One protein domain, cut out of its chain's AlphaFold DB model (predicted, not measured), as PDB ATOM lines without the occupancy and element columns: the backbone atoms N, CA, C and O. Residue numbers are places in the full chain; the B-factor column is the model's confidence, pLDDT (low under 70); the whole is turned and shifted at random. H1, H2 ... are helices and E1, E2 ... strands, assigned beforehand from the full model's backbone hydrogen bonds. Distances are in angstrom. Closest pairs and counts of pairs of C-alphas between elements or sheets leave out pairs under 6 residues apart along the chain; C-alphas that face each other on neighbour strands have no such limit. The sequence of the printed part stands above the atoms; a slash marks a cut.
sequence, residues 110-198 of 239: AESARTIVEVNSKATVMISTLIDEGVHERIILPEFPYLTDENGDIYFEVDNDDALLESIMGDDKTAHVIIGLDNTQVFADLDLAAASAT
ATOM      1  N   ALA A 110      47.351  16.823  53.242       92.50
ATOM      2  CA  ALA A 110      45.923  16.596  53.063       92.50
ATOM      3  C   ALA A 110      45.082  17.240  54.176       92.50
ATOM      4  O   ALA A 110      44.038  17.826  53.889       92.50
ATOM      5  N   GLU A 111      45.518  17.138  55.433       91.88
ATOM      6  CA  GLU A 111      44.849  17.794  56.561       91.88
ATOM      7  C   GLU A 111      44.974  19.312  56.460       91.88
ATOM      8  O   GLU A 111      43.975  20.008  56.594       91.88
ATOM      9  N   SER A 112      46.163  19.810  56.127       91.81
ATOM     10  CA  SER A 112      46.424  21.235  55.914       91.81
ATOM     11  C   SER A 112      45.542  21.798  54.803       91.81
ATOM     12  O   SER A 112      44.876  22.810  55.005       91.81
ATOM     13  N   ALA A 113      45.469  21.123  53.649       92.06
ATOM     14  CA  ALA A 113      44.607  21.530  52.541       92.06
ATOM     15  C   ALA A 113      43.128  21.537  52.945       92.06
ATOM     16  O   ALA A 113      42.414  22.492  52.645       92.06
ATOM     17  N   ARG A 114      42.671  20.512  53.678       91.62
ATOM     18  CA  ARG A 114      41.299  20.463  54.194       91.62
ATOM     19  C   ARG A 114      41.018  21.629  55.141       91.62
ATOM     20  O   ARG A 114      39.994  22.286  54.992       91.62
ATOM     21  N   THR A 115      41.937  21.917  56.062       92.19
ATOM     22  CA  THR A 115      41.824  23.062  56.968       92.19
ATOM     23  C   THR A 115      41.765  24.373  56.190       92.19
ATOM     24  O   THR A 115      40.894  25.182  56.478       92.19
ATOM     25  N   ILE A 116      42.620  24.582  55.183       93.19
ATOM     26  CA  ILE A 116      42.622  25.807  54.361       93.19
ATOM     27  C   ILE A 116      41.280  26.003  53.645       93.19
ATOM     28  O   ILE A 116      40.762  27.118  53.613       93.19
ATOM     29  N   VAL A 117      40.712  24.929  53.095       93.88
ATOM     30  CA  VAL A 117      39.417  24.975  52.408       93.88
ATOM     31  C   VAL A 117      38.277  25.309  53.376       93.88
ATOM     32  O   VAL A 117      37.410  26.098  53.020       93.88
ATOM     33  N   GLU A 118      38.300  24.772  54.596       92.56
ATOM     34  CA  GLU A 118      37.254  24.992  55.607       92.56
ATOM     35  C   GLU A 118      37.324  26.380  56.267       92.56
ATOM     36  O   GLU A 118      36.295  26.975  56.584       92.56
ATOM     37  N   VAL A 119      38.528  26.924  56.481       93.06
ATOM     38  CA  VAL A 119      38.690  28.252  57.107       93.06
ATOM     39  C   VAL A 119      38.428  29.408  56.142       93.06
ATOM     40  O   VAL A 119      38.296  30.551  56.585       93.06
ATOM     41  N   ASN A 120      38.381  29.137  54.838       92.56
ATOM     42  CA  ASN A 120      38.125  30.136  53.810       92.56
ATOM     43  C   ASN A 120      36.674  30.031  53.296       92.56
ATOM     44  O   ASN A 120      36.014  29.007  53.423       92.56
ATOM     45  N   SER A 121      36.156  31.139  52.771       92.50
ATOM     46  CA  SER A 121      34.782  31.281  52.261       92.50
ATOM     47  C   SER A 121      34.726  31.857  50.845       92.50
ATOM     48  O   SER A 121      33.642  32.036  50.291       92.50
ATOM     49  N   LYS A 122      35.885  32.181  50.262       92.56
ATOM     50  CA  LYS A 122      36.020  32.802  48.947       92.56
ATOM     51  C   LYS A 122      37.118  32.120  48.144       92.56
ATOM     52  O   LYS A 122      38.202  31.844  48.654       92.56
ATOM     53  N   ALA A 123      36.842  31.889  46.872       92.56
ATOM     54  CA  ALA A 123      37.767  31.271  45.938       92.56
ATOM     55  C   ALA A 123      37.945  32.151  44.704       92.56
ATOM     56  O   ALA A 123      37.153  33.050  44.436       92.56
ATOM     57  N   THR A 124      38.978  31.883  43.915       91.56
ATOM     58  CA  THR A 124      39.016  32.372  42.537       91.56
ATOM     59  C   THR A 124      38.635  31.247  41.596       91.56
ATOM     60  O   THR A 124      39.293  30.206  41.587       91.56
ATOM     61  N   VAL A 125      37.576  31.455  40.818       90.38
ATOM     62  CA  VAL A 125      37.082  30.478  39.845       90.38
ATOM     63  C   VAL A 125      37.544  30.904  38.460       90.38
ATOM     64  O   VAL A 125      37.377  32.055  38.067       90.38
ATOM     65  N   MET A 126      38.153  29.982  37.725       88.75
ATOM     66  CA  MET A 126      38.631  30.205  36.368       88.75
ATOM     67  C   MET A 126      37.929  29.232  35.439       88.75
ATOM     68  O   MET A 126      38.021  28.018  35.621       88.75
ATOM     69  N   ILE A 127      37.242  29.766  34.444       86.44
ATOM     70  CA  ILE A 127      36.416  28.990  33.530       86.44
ATOM     71  C   ILE A 127      36.975  29.178  32.132       86.44
ATOM     72  O   ILE A 127      37.172  30.310  31.694       86.44
ATOM     73  N   SER A 128      37.234  28.069  31.449       80.94
ATOM     74  CA  SER A 128      37.681  28.073  30.059       80.94
ATOM     75  C   SER A 128      36.504  27.685  29.173       80.94
ATOM     76  O   SER A 128      36.043  26.542  29.227       80.94
ATOM     77  N   THR A 129      36.003  28.619  28.371       70.94
ATOM     78  CA  THR A 129      34.935  28.366  27.397       70.94
ATOM     79  C   THR A 129      35.537  28.172  26.007       70.94
ATOM     80  O   THR A 129      36.539  28.788  25.648       70.94
ATOM     81  N   LEU A 130      34.953  27.262  25.226       64.81
ATOM     82  CA  LEU A 130      35.282  27.078  23.815       64.81
ATOM     83  C   LEU A 130      34.336  27.947  22.991       64.81
ATOM     84  O   LEU A 130      33.124  27.734  23.027       64.81
ATOM     85  N   ILE A 131      34.886  28.909  22.257       63.72
ATOM     86  CA  ILE A 131      34.155  29.618  21.208       63.72
ATOM     87  C   ILE A 131      34.518  28.933  19.885       63.72
ATOM     88  O   ILE A 131      35.689  28.631  19.664       63.72
ATOM     89  N   ASP A 132      33.498  28.667  19.066       59.81
ATOM     90  CA  ASP A 132      33.362  27.903  17.800       59.81
ATOM     91  C   ASP A 132      34.586  27.750  16.844       59.81
ATOM     92  O   ASP A 132      34.574  26.884  15.977       59.81
ATOM     93  N   GLU A 133      35.677  28.507  17.011       61.84
ATOM     94  CA  GLU A 133      36.911  28.460  16.200       61.84
ATOM     95  C   GLU A 133      38.188  28.069  16.983       61.84
ATOM     96  O   GLU A 133      39.305  28.246  16.500       61.84
ATOM     97  N   GLY A 134      38.061  27.512  18.193       58.38
ATOM     98  CA  GLY A 134      39.218  27.071  18.994       58.38
ATOM     99  C   GLY A 134      39.878  28.187  19.811       58.38
ATOM    100  O   GLY A 134      40.944  27.989  20.394       58.38
ATOM    101  N   VAL A 135      39.226  29.348  19.899       60.62
ATOM    102  CA  VAL A 135      39.601  30.402  20.841       60.62
ATOM    103  C   VAL A 135      39.069  30.011  22.218       60.62
ATOM    104  O   VAL A 135      37.859  29.902  22.427       60.62
ATOM    105  N   HIS A 136      39.987  29.776  23.153       67.00
ATOM    106  CA  HIS A 136      39.650  29.602  24.557       67.00
ATOM    107  C   HIS A 136      39.498  30.974  25.210       67.00
ATOM    108  O   HIS A 136      40.489  31.675  25.415       67.00
ATOM    109  N   GLU A 137      38.273  31.356  25.561       75.00
ATOM    110  CA  GLU A 137      38.062  32.501  26.442       75.00
ATOM    111  C   GLU A 137      38.198  32.028  27.893       75.00
ATOM    112  O   GLU A 137      37.595  31.034  28.308       75.00
ATOM    113  N   ARG A 138      39.041  32.722  28.666       79.62
ATOM    114  CA  ARG A 138      39.266  32.430  30.082       79.62
ATOM    115  C   ARG A 138      38.621  33.509  30.934       79.62
ATOM    116  O   ARG A 138      39.098  34.639  30.978       79.62
ATOM    117  N   ILE A 139      37.583  33.132  31.662       84.50
ATOM    118  CA  ILE A 139      36.859  34.011  32.578       84.50
ATOM    119  C   ILE A 139      37.405  33.776  33.986       84.50
ATOM    120  O   ILE A 139      37.490  32.631  34.430       84.50
ATOM    121  N   ILE A 140      37.799  34.847  34.681       87.44
ATOM    122  CA  ILE A 140      38.335  34.798  36.049       87.44
ATOM    123  C   ILE A 140      37.375  35.535  36.978       87.44
ATOM    124  O   ILE A 140      37.132  36.729  36.811       87.44
ATOM    125  N   LEU A 141      36.857  34.820  37.973       88.50
ATOM    126  CA  LEU A 141      35.938  35.328  38.985       88.50
ATOM    127  C   LEU A 141      36.653  35.352  40.343       88.50
ATOM    128  O   LEU A 141      36.703  34.322  41.026       88.50
ATOM    129  N   PRO A 142      37.278  36.481  40.726       88.94
ATOM    130  CA  PRO A 142      37.922  36.614  42.025       88.94
ATOM    131  C   PRO A 142      36.879  36.691  43.144       88.94
ATOM    132  O   PRO A 142      35.764  37.163  42.941       88.94
ATOM    133  N   GLU A 143      37.271  36.262  44.344       89.94
ATOM    134  CA  GLU A 143      36.446  36.335  45.557       89.94
ATOM    135  C   GLU A 143      35.053  35.681  45.460       89.94
ATOM    136  O   GLU A 143      34.126  36.069  46.176       89.94
ATOM    137  N   PHE A 144      34.908  34.666  44.611       90.25
ATOM    138  CA  PHE A 144      33.650  33.965  44.417       90.25
ATOM    139  C   PHE A 144      33.299  33.137  45.670       90.25
ATOM    140  O   PHE A 144      34.121  32.319  46.106       90.25
ATOM    141  N   PRO A 145      32.124  33.354  46.289       92.62
ATOM    142  CA  PRO A 145      31.764  32.729  47.556       92.62
ATOM    143  C   PRO A 145      31.491  31.234  47.396       92.62
ATOM    144  O   PRO A 145      30.906  30.800  46.402       92.62
ATOM    145  N   TYR A 146      31.875  30.446  48.398       93.44
ATOM    146  CA  TYR A 146      31.596  29.013  48.430       93.44
ATOM    147  C   TYR A 146      31.274  28.514  49.841       93.44
ATOM    148  O   TYR A 146      31.546  29.176  50.845       93.44
ATOM    149  N   LEU A 147      30.699  27.315  49.900       94.25
ATOM    150  CA  LEU A 147      30.394  26.569  51.113       94.25
ATOM    151  C   LEU A 147      31.032  25.184  51.048       94.25
ATOM    152  O   LEU A 147      31.210  24.623  49.969       94.25
ATOM    153  N   THR A 148      31.334  24.620  52.211       95.31
ATOM    154  CA  THR A 148      31.847  23.254  52.352       95.31
ATOM    155  C   THR A 148      30.943  22.445  53.261       95.31
ATOM    156  O   THR A 148      30.438  22.973  54.254       95.31
ATOM    157  N   ASP A 149      30.761  21.164  52.960       93.62
ATOM    158  CA  ASP A 149      30.083  20.238  53.869       93.62
ATOM    159  C   ASP A 149      31.063  19.475  54.782       93.62
ATOM    160  O   ASP A 149      32.278  19.674  54.755       93.62
ATOM    161  N   GLU A 150      30.527  18.576  55.612       92.19
ATOM    162  CA  GLU A 150      31.318  17.732  56.517       92.19
ATOM    163  C   GLU A 150      32.265  16.777  55.765       92.19
ATOM    164  O   GLU A 150      33.289  16.345  56.309       92.19
ATOM    165  N   ASN A 151      31.944  16.442  54.514       91.38
ATOM    166  CA  ASN A 151      32.744  15.584  53.648       91.38
ATOM    167  C   ASN A 151      33.891  16.351  52.968       91.38
ATOM    168  O   ASN A 151      34.864  15.721  52.539       91.38
ATOM    169  N   GLY A 152      33.829  17.685  52.969       88.94
ATOM    170  CA  GLY A 152      34.768  18.566  52.283       88.94
ATOM    171  C   GLY A 152      34.411  18.793  50.814       88.94
ATOM    172  O   GLY A 152      35.282  19.223  50.056       88.94
ATOM    173  N   ASP A 153      33.172  18.496  50.412       92.94
ATOM    174  CA  ASP A 153      32.671  18.847  49.085       92.94
ATOM    175  C   ASP A 153      32.382  20.354  49.039       92.94
ATOM    176  O   ASP A 153      31.911  20.940  50.017       92.94
ATOM    177  N   ILE A 154      32.699  20.983  47.906       93.12
ATOM    178  CA  ILE A 154      32.632  22.437  47.714       93.12
ATOM    179  C   ILE A 154      31.399  22.781  46.881       93.12
ATOM    180  O   ILE A 154      31.193  22.217  45.806       93.12
ATOM    181  N   TYR A 155      30.624  23.754  47.352       91.88
ATOM    182  CA  TYR A 155      29.402  24.235  46.719       91.88
ATOM    183  C   TYR A 155      29.484  25.736  46.471       91.88
ATOM    184  O   TYR A 155      29.902  26.495  47.342       91.88
ATOM    185  N   PHE A 156      29.033  26.165  45.301       89.88
ATOM    186  CA  PHE A 156      28.952  27.568  44.916       89.88
ATOM    187  C   PHE A 156      27.494  28.016  44.940       89.88
ATOM    188  O   PHE A 156      26.621  27.309  44.437       89.88
ATOM    189  N   GLU A 157      27.227  29.175  45.536       83.75
ATOM    190  CA  GLU A 157      25.905  29.794  45.470       83.75
ATOM    191  C   GLU A 157      25.808  30.586  44.165       83.75
ATOM    192  O   GLU A 157      26.632  31.458  43.895       83.75
ATOM    193  N   VAL A 158      24.827  30.236  43.334       82.25
ATOM    194  CA  VAL A 158      24.545  30.905  42.063       82.25
ATOM    195  C   VAL A 158      23.069  31.264  42.058       82.25
ATOM    196  O   VAL A 158      22.215  30.407  42.301       82.25
ATOM    197  N   ASP A 159      22.768  32.530  41.793       81.56
ATOM    198  CA  ASP A 159      21.393  32.983  41.641       81.56
ATOM    199  C   ASP A 159      20.821  32.439  40.328       81.56
ATOM    200  O   ASP A 159      21.407  32.612  39.263       81.56
ATOM    201  N   ASN A 160      19.639  31.819  40.379       72.50
ATOM    202  CA  ASN A 160      18.967  31.281  39.184       72.50
ATOM    203  C   ASN A 160      18.610  32.362  38.144       72.50
ATOM    204  O   ASN A 160      18.295  32.035  37.004       72.50
ATOM    205  N   ASP A 161      18.613  33.636  38.540       76.94
ATOM    206  CA  ASP A 161      18.365  34.761  37.638       76.94
ATOM    207  C   ASP A 161      19.636  35.179  36.873       76.94
ATOM    208  O   ASP A 161      19.558  35.967  35.923       76.94
ATOM    209  N   ASP A 162      20.805  34.647  37.248       81.19
ATOM    210  CA  ASP A 162      22.070  34.915  36.576       81.19
ATOM    211  C   ASP A 162      22.288  33.948  35.402       81.19
ATOM    212  O   ASP A 162      23.065  32.989  35.444       81.19
ATOM    213  N   ALA A 163      21.575  34.234  34.311       74.69
ATOM    214  CA  ALA A 163      21.677  33.492  33.057       74.69
ATOM    215  C   ALA A 163      23.103  33.494  32.467       74.69
ATOM    216  O   ALA A 163      23.435  32.625  31.659       74.69
ATOM    217  N   LEU A 164      23.952  34.461  32.845       75.94
ATOM    218  CA  LEU A 164      25.346  34.494  32.413       75.94
ATOM    219  C   LEU A 164      26.155  33.439  33.160       75.94
ATOM    220  O   LEU A 164      26.864  32.670  32.514       75.94
ATOM    221  N   LEU A 165      26.020  33.349  34.486       78.62
ATOM    222  CA  LEU A 165      26.698  32.309  35.264       78.62
ATOM    223  C   LEU A 165      26.221  30.908  34.884       78.62
ATOM    224  O   LEU A 165      27.062  30.031  34.714       78.62
ATOM    225  N   GLU A 166      24.921  30.700  34.663       79.12
ATOM    226  CA  GLU A 166      24.406  29.418  34.159       79.12
ATOM    227  C   GLU A 166      25.008  29.081  32.786       79.12
ATOM    228  O   GLU A 166      25.496  27.971  32.564       79.12
ATOM    229  N   SER A 167      25.047  30.060  31.875       77.81
ATOM    230  CA  SER A 167      25.663  29.875  30.565       77.81
ATOM    231  C   SER A 167      27.142  29.536  30.693       77.81
ATOM    232  O   SER A 167      27.604  28.638  29.998       77.81
ATOM    233  N   ILE A 168      27.891  30.205  31.575       76.88
ATOM    234  CA  ILE A 168      29.344  30.058  31.725       76.88
ATOM    235  C   ILE A 168      29.726  28.830  32.577       76.88
ATOM    236  O   ILE A 168      30.795  28.280  32.350       76.88
ATOM    237  N   MET A 169      28.883  28.347  33.490       76.31
ATOM    238  CA  MET A 169      29.150  27.191  34.369       76.31
ATOM    239  C   MET A 169      28.362  25.922  34.000       76.31
ATOM    240  O   MET A 169      28.336  24.979  34.788       76.31
ATOM    241  N   GLY A 170      27.720  25.894  32.830       73.38
ATOM    242  CA  GLY A 170      26.935  24.753  32.353       73.38
ATOM    243  C   GLY A 170      27.682  23.409  32.342       73.38
ATOM    244  O   GLY A 170      28.908  23.343  32.424       73.38
ATOM    245  N   ASP A 171      26.906  22.327  32.219       67.56
ATOM    246  CA  ASP A 171      27.309  20.928  32.457       67.56
ATOM    247  C   ASP A 171      28.537  20.424  31.666       67.56
ATOM    248  O   ASP A 171      29.094  19.375  31.993       67.56
ATOM    249  N   ASP A 172      28.963  21.123  30.617       74.38
ATOM    250  CA  ASP A 172      30.070  20.746  29.736       74.38
ATOM    251  C   ASP A 172      31.396  21.458  30.047       74.38
ATOM    252  O   ASP A 172      32.390  21.254  29.343       74.38
ATOM    253  N   LYS A 173      31.447  22.269  31.108       75.19
ATOM    254  CA  LYS A 173      32.581  23.160  31.375       75.19
ATOM    255  C   LYS A 173      33.392  22.707  32.574       75.19
ATOM    256  O   LYS A 173      32.875  22.420  33.649       75.19
ATOM    257  N   THR A 174      34.707  22.682  32.400       79.69
ATOM    258  CA  THR A 174      35.643  22.455  33.501       79.69
ATOM    259  C   THR A 174      36.081  23.788  34.084       79.69
ATOM    260  O   THR A 174      36.629  24.632  33.371       79.69
ATOM    261  N   ALA A 175      35.875  23.951  35.387       86.06
ATOM    262  CA  ALA A 175      36.341  25.099  36.146       86.06
ATOM    263  C   ALA A 175      37.577  24.732  36.976       86.06
ATOM    264  O   ALA A 175      37.647  23.664  37.587       86.06
ATOM    265  N   HIS A 176      38.543  25.642  37.029       89.25
ATOM    266  CA  HIS A 176      39.656  25.593  37.969       89.25
ATOM    267  C   HIS A 176      39.345  26.498  39.160       89.25
ATOM    268  O   HIS A 176      38.927  27.637  38.978       89.25
ATOM    269  N   VAL A 177      39.566  26.005  40.376       91.19
ATOM    270  CA  VAL A 177      39.254  26.731  41.613       91.19
ATOM    271  C   VAL A 177      40.532  26.894  42.430       91.19
ATOM    272  O   VAL A 177      41.222  25.913  42.701       91.19
ATOM    273  N   ILE A 178      40.846  28.131  42.820       92.12
ATOM    274  CA  ILE A 178      42.018  28.478  43.635       92.12
ATOM    275  C   ILE A 178      41.536  28.979  44.999       92.12
ATOM    276  O   ILE A 178      40.827  29.985  45.083       92.12
ATOM    277  N   ILE A 179      41.937  28.285  46.065       92.69
ATOM    278  CA  ILE A 179      41.579  28.590  47.457       92.69
ATOM    279  C   ILE A 179      42.871  28.714  48.265       92.69
ATOM    280  O   ILE A 179      43.685  27.792  48.283       92.69
ATOM    281  N   GLY A 180      43.050  29.845  48.943       87.94
ATOM    282  CA  GLY A 180      44.261  30.151  49.696       87.94
ATOM    283  C   GLY A 180      44.097  31.398  50.558       87.94
ATOM    284  O   GLY A 180      43.104  32.112  50.449       87.94
ATOM    285  N   LEU A 181      45.057  31.645  51.449       77.38
ATOM    286  CA  LEU A 181      45.055  32.807  52.352       77.38
ATOM    287  C   LEU A 181      45.313  34.131  51.608       77.38
ATOM    288  O   LEU A 181      44.868  35.180  52.062       77.38
ATOM    289  N   ASP A 182      46.005  34.062  50.468       73.31
ATOM    290  CA  ASP A 182      46.225  35.151  49.520       73.31
ATOM    291  C   ASP A 182      46.544  34.538  48.146       73.31
ATOM    292  O   ASP A 182      47.482  33.750  48.012       73.31
ATOM    293  N   ASN A 183      45.740  34.859  47.132       72.25
ATOM    294  CA  ASN A 183      45.895  34.305  45.785       72.25
ATOM    295  C   ASN A 183      46.706  35.232  44.859       72.25
ATOM    296  O   ASN A 183      46.978  34.855  43.720       72.25
ATOM    297  N   THR A 184      47.101  36.429  45.313       72.06
ATOM    298  CA  THR A 184      47.782  37.442  44.479       72.06
ATOM    299  C   THR A 184      49.063  36.918  43.834       72.06
ATOM    300  O   THR A 184      49.316  37.170  42.657       72.06
ATOM    301  N   GLN A 185      49.836  36.126  44.576       70.75
ATOM    302  CA  GLN A 185      51.100  35.566  44.107       70.75
ATOM    303  C   GLN A 185      50.903  34.514  43.004       70.75
ATOM    304  O   GLN A 185      51.684  34.459  42.062       70.75
ATOM    305  N   VAL A 186      49.803  33.753  43.057       74.12
ATOM    306  CA  VAL A 186      49.446  32.779  42.014       74.12
ATOM    307  C   VAL A 186      49.126  33.493  40.698       74.12
ATOM    308  O   VAL A 186      49.551  33.042  39.639       74.12
ATOM    309  N   PHE A 187      48.422  34.627  40.744       73.75
ATOM    310  CA  PHE A 187      48.130  35.403  39.533       73.75
ATOM    311  C   PHE A 187      49.374  36.072  38.951       73.75
ATOM    312  O   PHE A 187      49.541  36.053  37.737       73.75
ATOM    313  N   ALA A 188      50.275  36.574  39.800       75.81
ATOM    314  CA  ALA A 188      51.544  37.135  39.343       75.81
ATOM    315  C   ALA A 188      52.380  36.106  38.555       75.81
ATOM    316  O   ALA A 188      52.918  36.432  37.497       75.81
ATOM    317  N   ASP A 189      52.437  34.858  39.027       74.38
ATOM    318  CA  ASP A 189      53.158  33.781  38.340       74.38
ATOM    319  C   ASP A 189      52.476  33.364  37.022       74.38
ATOM    320  O   ASP A 189      53.158  33.075  36.037       74.38
ATOM    321  N   LEU A 190      51.136  33.343  36.974       75.81
ATOM    322  CA  LEU A 190      50.390  33.037  35.746       75.81
ATOM    323  C   LEU A 190      50.554  34.118  34.671       75.81
ATOM    324  O   LEU A 190      50.730  33.771  33.501       75.81
ATOM    325  N   ASP A 191      50.509  35.392  35.053       72.25
ATOM    326  CA  ASP A 191      50.716  36.511  34.129       72.25
ATOM    327  C   ASP A 191      52.147  36.501  33.577       72.25
ATOM    328  O   ASP A 191      52.361  36.684  32.376       72.25
ATOM    329  N   LEU A 192      53.132  36.201  34.430       71.00
ATOM    330  CA  LEU A 192      54.526  36.051  34.019       71.00
ATOM    331  C   LEU A 192      54.716  34.866  33.055       71.00
ATOM    332  O   LEU A 192      55.413  34.992  32.047       71.00
ATOM    333  N   ALA A 193      54.065  33.729  33.321       67.00
ATOM    334  CA  ALA A 193      54.101  32.571  32.431       67.00
ATOM    335  C   ALA A 193      53.443  32.866  31.072       67.00
ATOM    336  O   ALA A 193      53.981  32.474  30.034       67.00
ATOM    337  N   ALA A 194      52.321  33.590  31.059       66.69
ATOM    338  CA  ALA A 194      51.661  34.018  29.828       66.69
ATOM    339  C   ALA A 194      52.547  34.966  29.002       66.69
ATOM    340  O   ALA A 194      52.656  34.784  27.791       66.69
ATOM    341  N   ALA A 195      53.233  35.916  29.648       63.03
ATOM    342  CA  ALA A 195      54.179  36.811  28.981       63.03
ATOM    343  C   ALA A 195      55.393  36.060  28.394       63.03
ATOM    344  O   ALA A 195      55.837  36.367  27.289       63.03
ATOM    345  N   SER A 196      55.895  35.032  29.087       60.03
ATOM    346  CA  SER A 196      57.022  34.219  28.598       60.03
ATOM    347  C   SER A 196      56.675  33.337  27.389       60.03
ATOM    348  O   SER A 196      57.549  32.992  26.599       60.03
ATOM    349  N   ALA A 197      55.398  32.982  27.203       58.97
ATOM    350  CA  ALA A 197      54.955  32.153  26.081       58.97
ATOM    351  C   ALA A 197      54.958  32.902  24.732       58.97
ATOM    352  O   ALA A 197      54.903  32.265  23.683       58.97
ATOM    353  N   THR A 198      55.033  34.236  24.755       58.03
ATOM    354  CA  THR A 198      55.062  35.086  23.553       58.03
ATOM    355  C   THR A 198      56.470  35.509  23.112       58.03
ATOM    356  O   THR A 198      56.601  36.145  22.074       58.03
TER     357      THR A 198
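This is residues 110 to 198 of the 239 residues of the protein "Os11g0544000 protein" of Oryza sativa subsp. japonica (UniProt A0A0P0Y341). A long two-stranded ribbon, E1 and E2, runs through the middle of a small sheet that is curled like part of a barrel; the short strand E4 pairs beside E1, and E2 bends so that its last part pairs with the short strand E3. The helices add little cover: H1 and H2 only graze the sheet with their last residues, and H3 lies off to the side away from H2, with residues 187 to 198 sticking out free. The printed part has 89 residues, with three named helices and four named strands in the order H1, E1, E2, E3, H2, E4, H3, and its class is mixed, helices and strands. The sheet runs E3, E2, E1, E4, all antiparallel. The whole is only just loose, close to compact, with a radius of gyration of the C-alphas of 14.9 A, and it is flat, spanning 42 by 36 by 19 A.

E2, residues 135 to 148, is the longest strand and measures 33.2 A from first to last C-alpha, from (39.601, 30.402, 20.841) to (31.847, 23.254, 52.352). E1, residues 122 to 131, is 28.0 A long. The two short strands are E3, residues 154 to 156, and E4, residues 175 to 178. H1, residues 110 to 119, begins with C-alpha 110 at (45.923, 16.596, 53.063) and is 14.3 A long. H2, residues 163 to 169, is the shortest helix. H3, residues 184 to 196, is the longest helix by residues, 18.7 A long, and ends with C-alpha 196 at (57.022, 34.219, 28.598).

In the strongly twisted sheet, E1 and E2 are inner strands and E3 and E4 are edge strands. E1 and E2 form a hairpin, antiparallel at 153 degrees between their directions, with N 127 and O 139 2.9 A apart and N 141 and O 125 2.8 A apart, both within hydrogen-bond range. E2 bends by 73 degrees at residue 143. Its pairing is staggered: residues 135 to 145 pair with E1 and residues 146 to 148 with E3. E2 and E3 are also a hairpin, with N 147 and O 155 within hydrogen-bond range at 2.8 A. E1, E2 and E3 make a meander, each strand the antiparallel neighbour of the one before. On the other edge, E4 is antiparallel to E1 at 152 degrees, with N 126 and O 176 within hydrogen-bond range at 2.8 A. H1 is on the sheet but only grazes it with residues 117 to 119; its closest C-alphas to E2 are those of Glu 118 and Thr 148, 6.5 A apart. H2 is on the sheet too, and only grazes it with residues 167 to 169; its closest C-alphas to E1 are those of Ile 168 and Thr 129, 7.3 A apart. H3 is not on the sheet, and it is apart from H1, H2, E1, E2 and E3. In H1, H2 and H3 every O i to N i+4 pair is within hydrogen-bond range.

The two C-alphas farthest apart are those of Glu 150 and Thr 198, at 44.2 A. Residues 159 to 165, of which 163 to 165 belong to H2, stand free, as do residues 187 to 198, of which 187 to 196 belong to H3. The printed part has no cut and no long link; the link from E3 to H2, with 6 residues, is short, and the others are tight. The mean pLDDT of the printed part is 81.1, and residues 130 to 136, residue 171 and residues 193 to 198 are under 70.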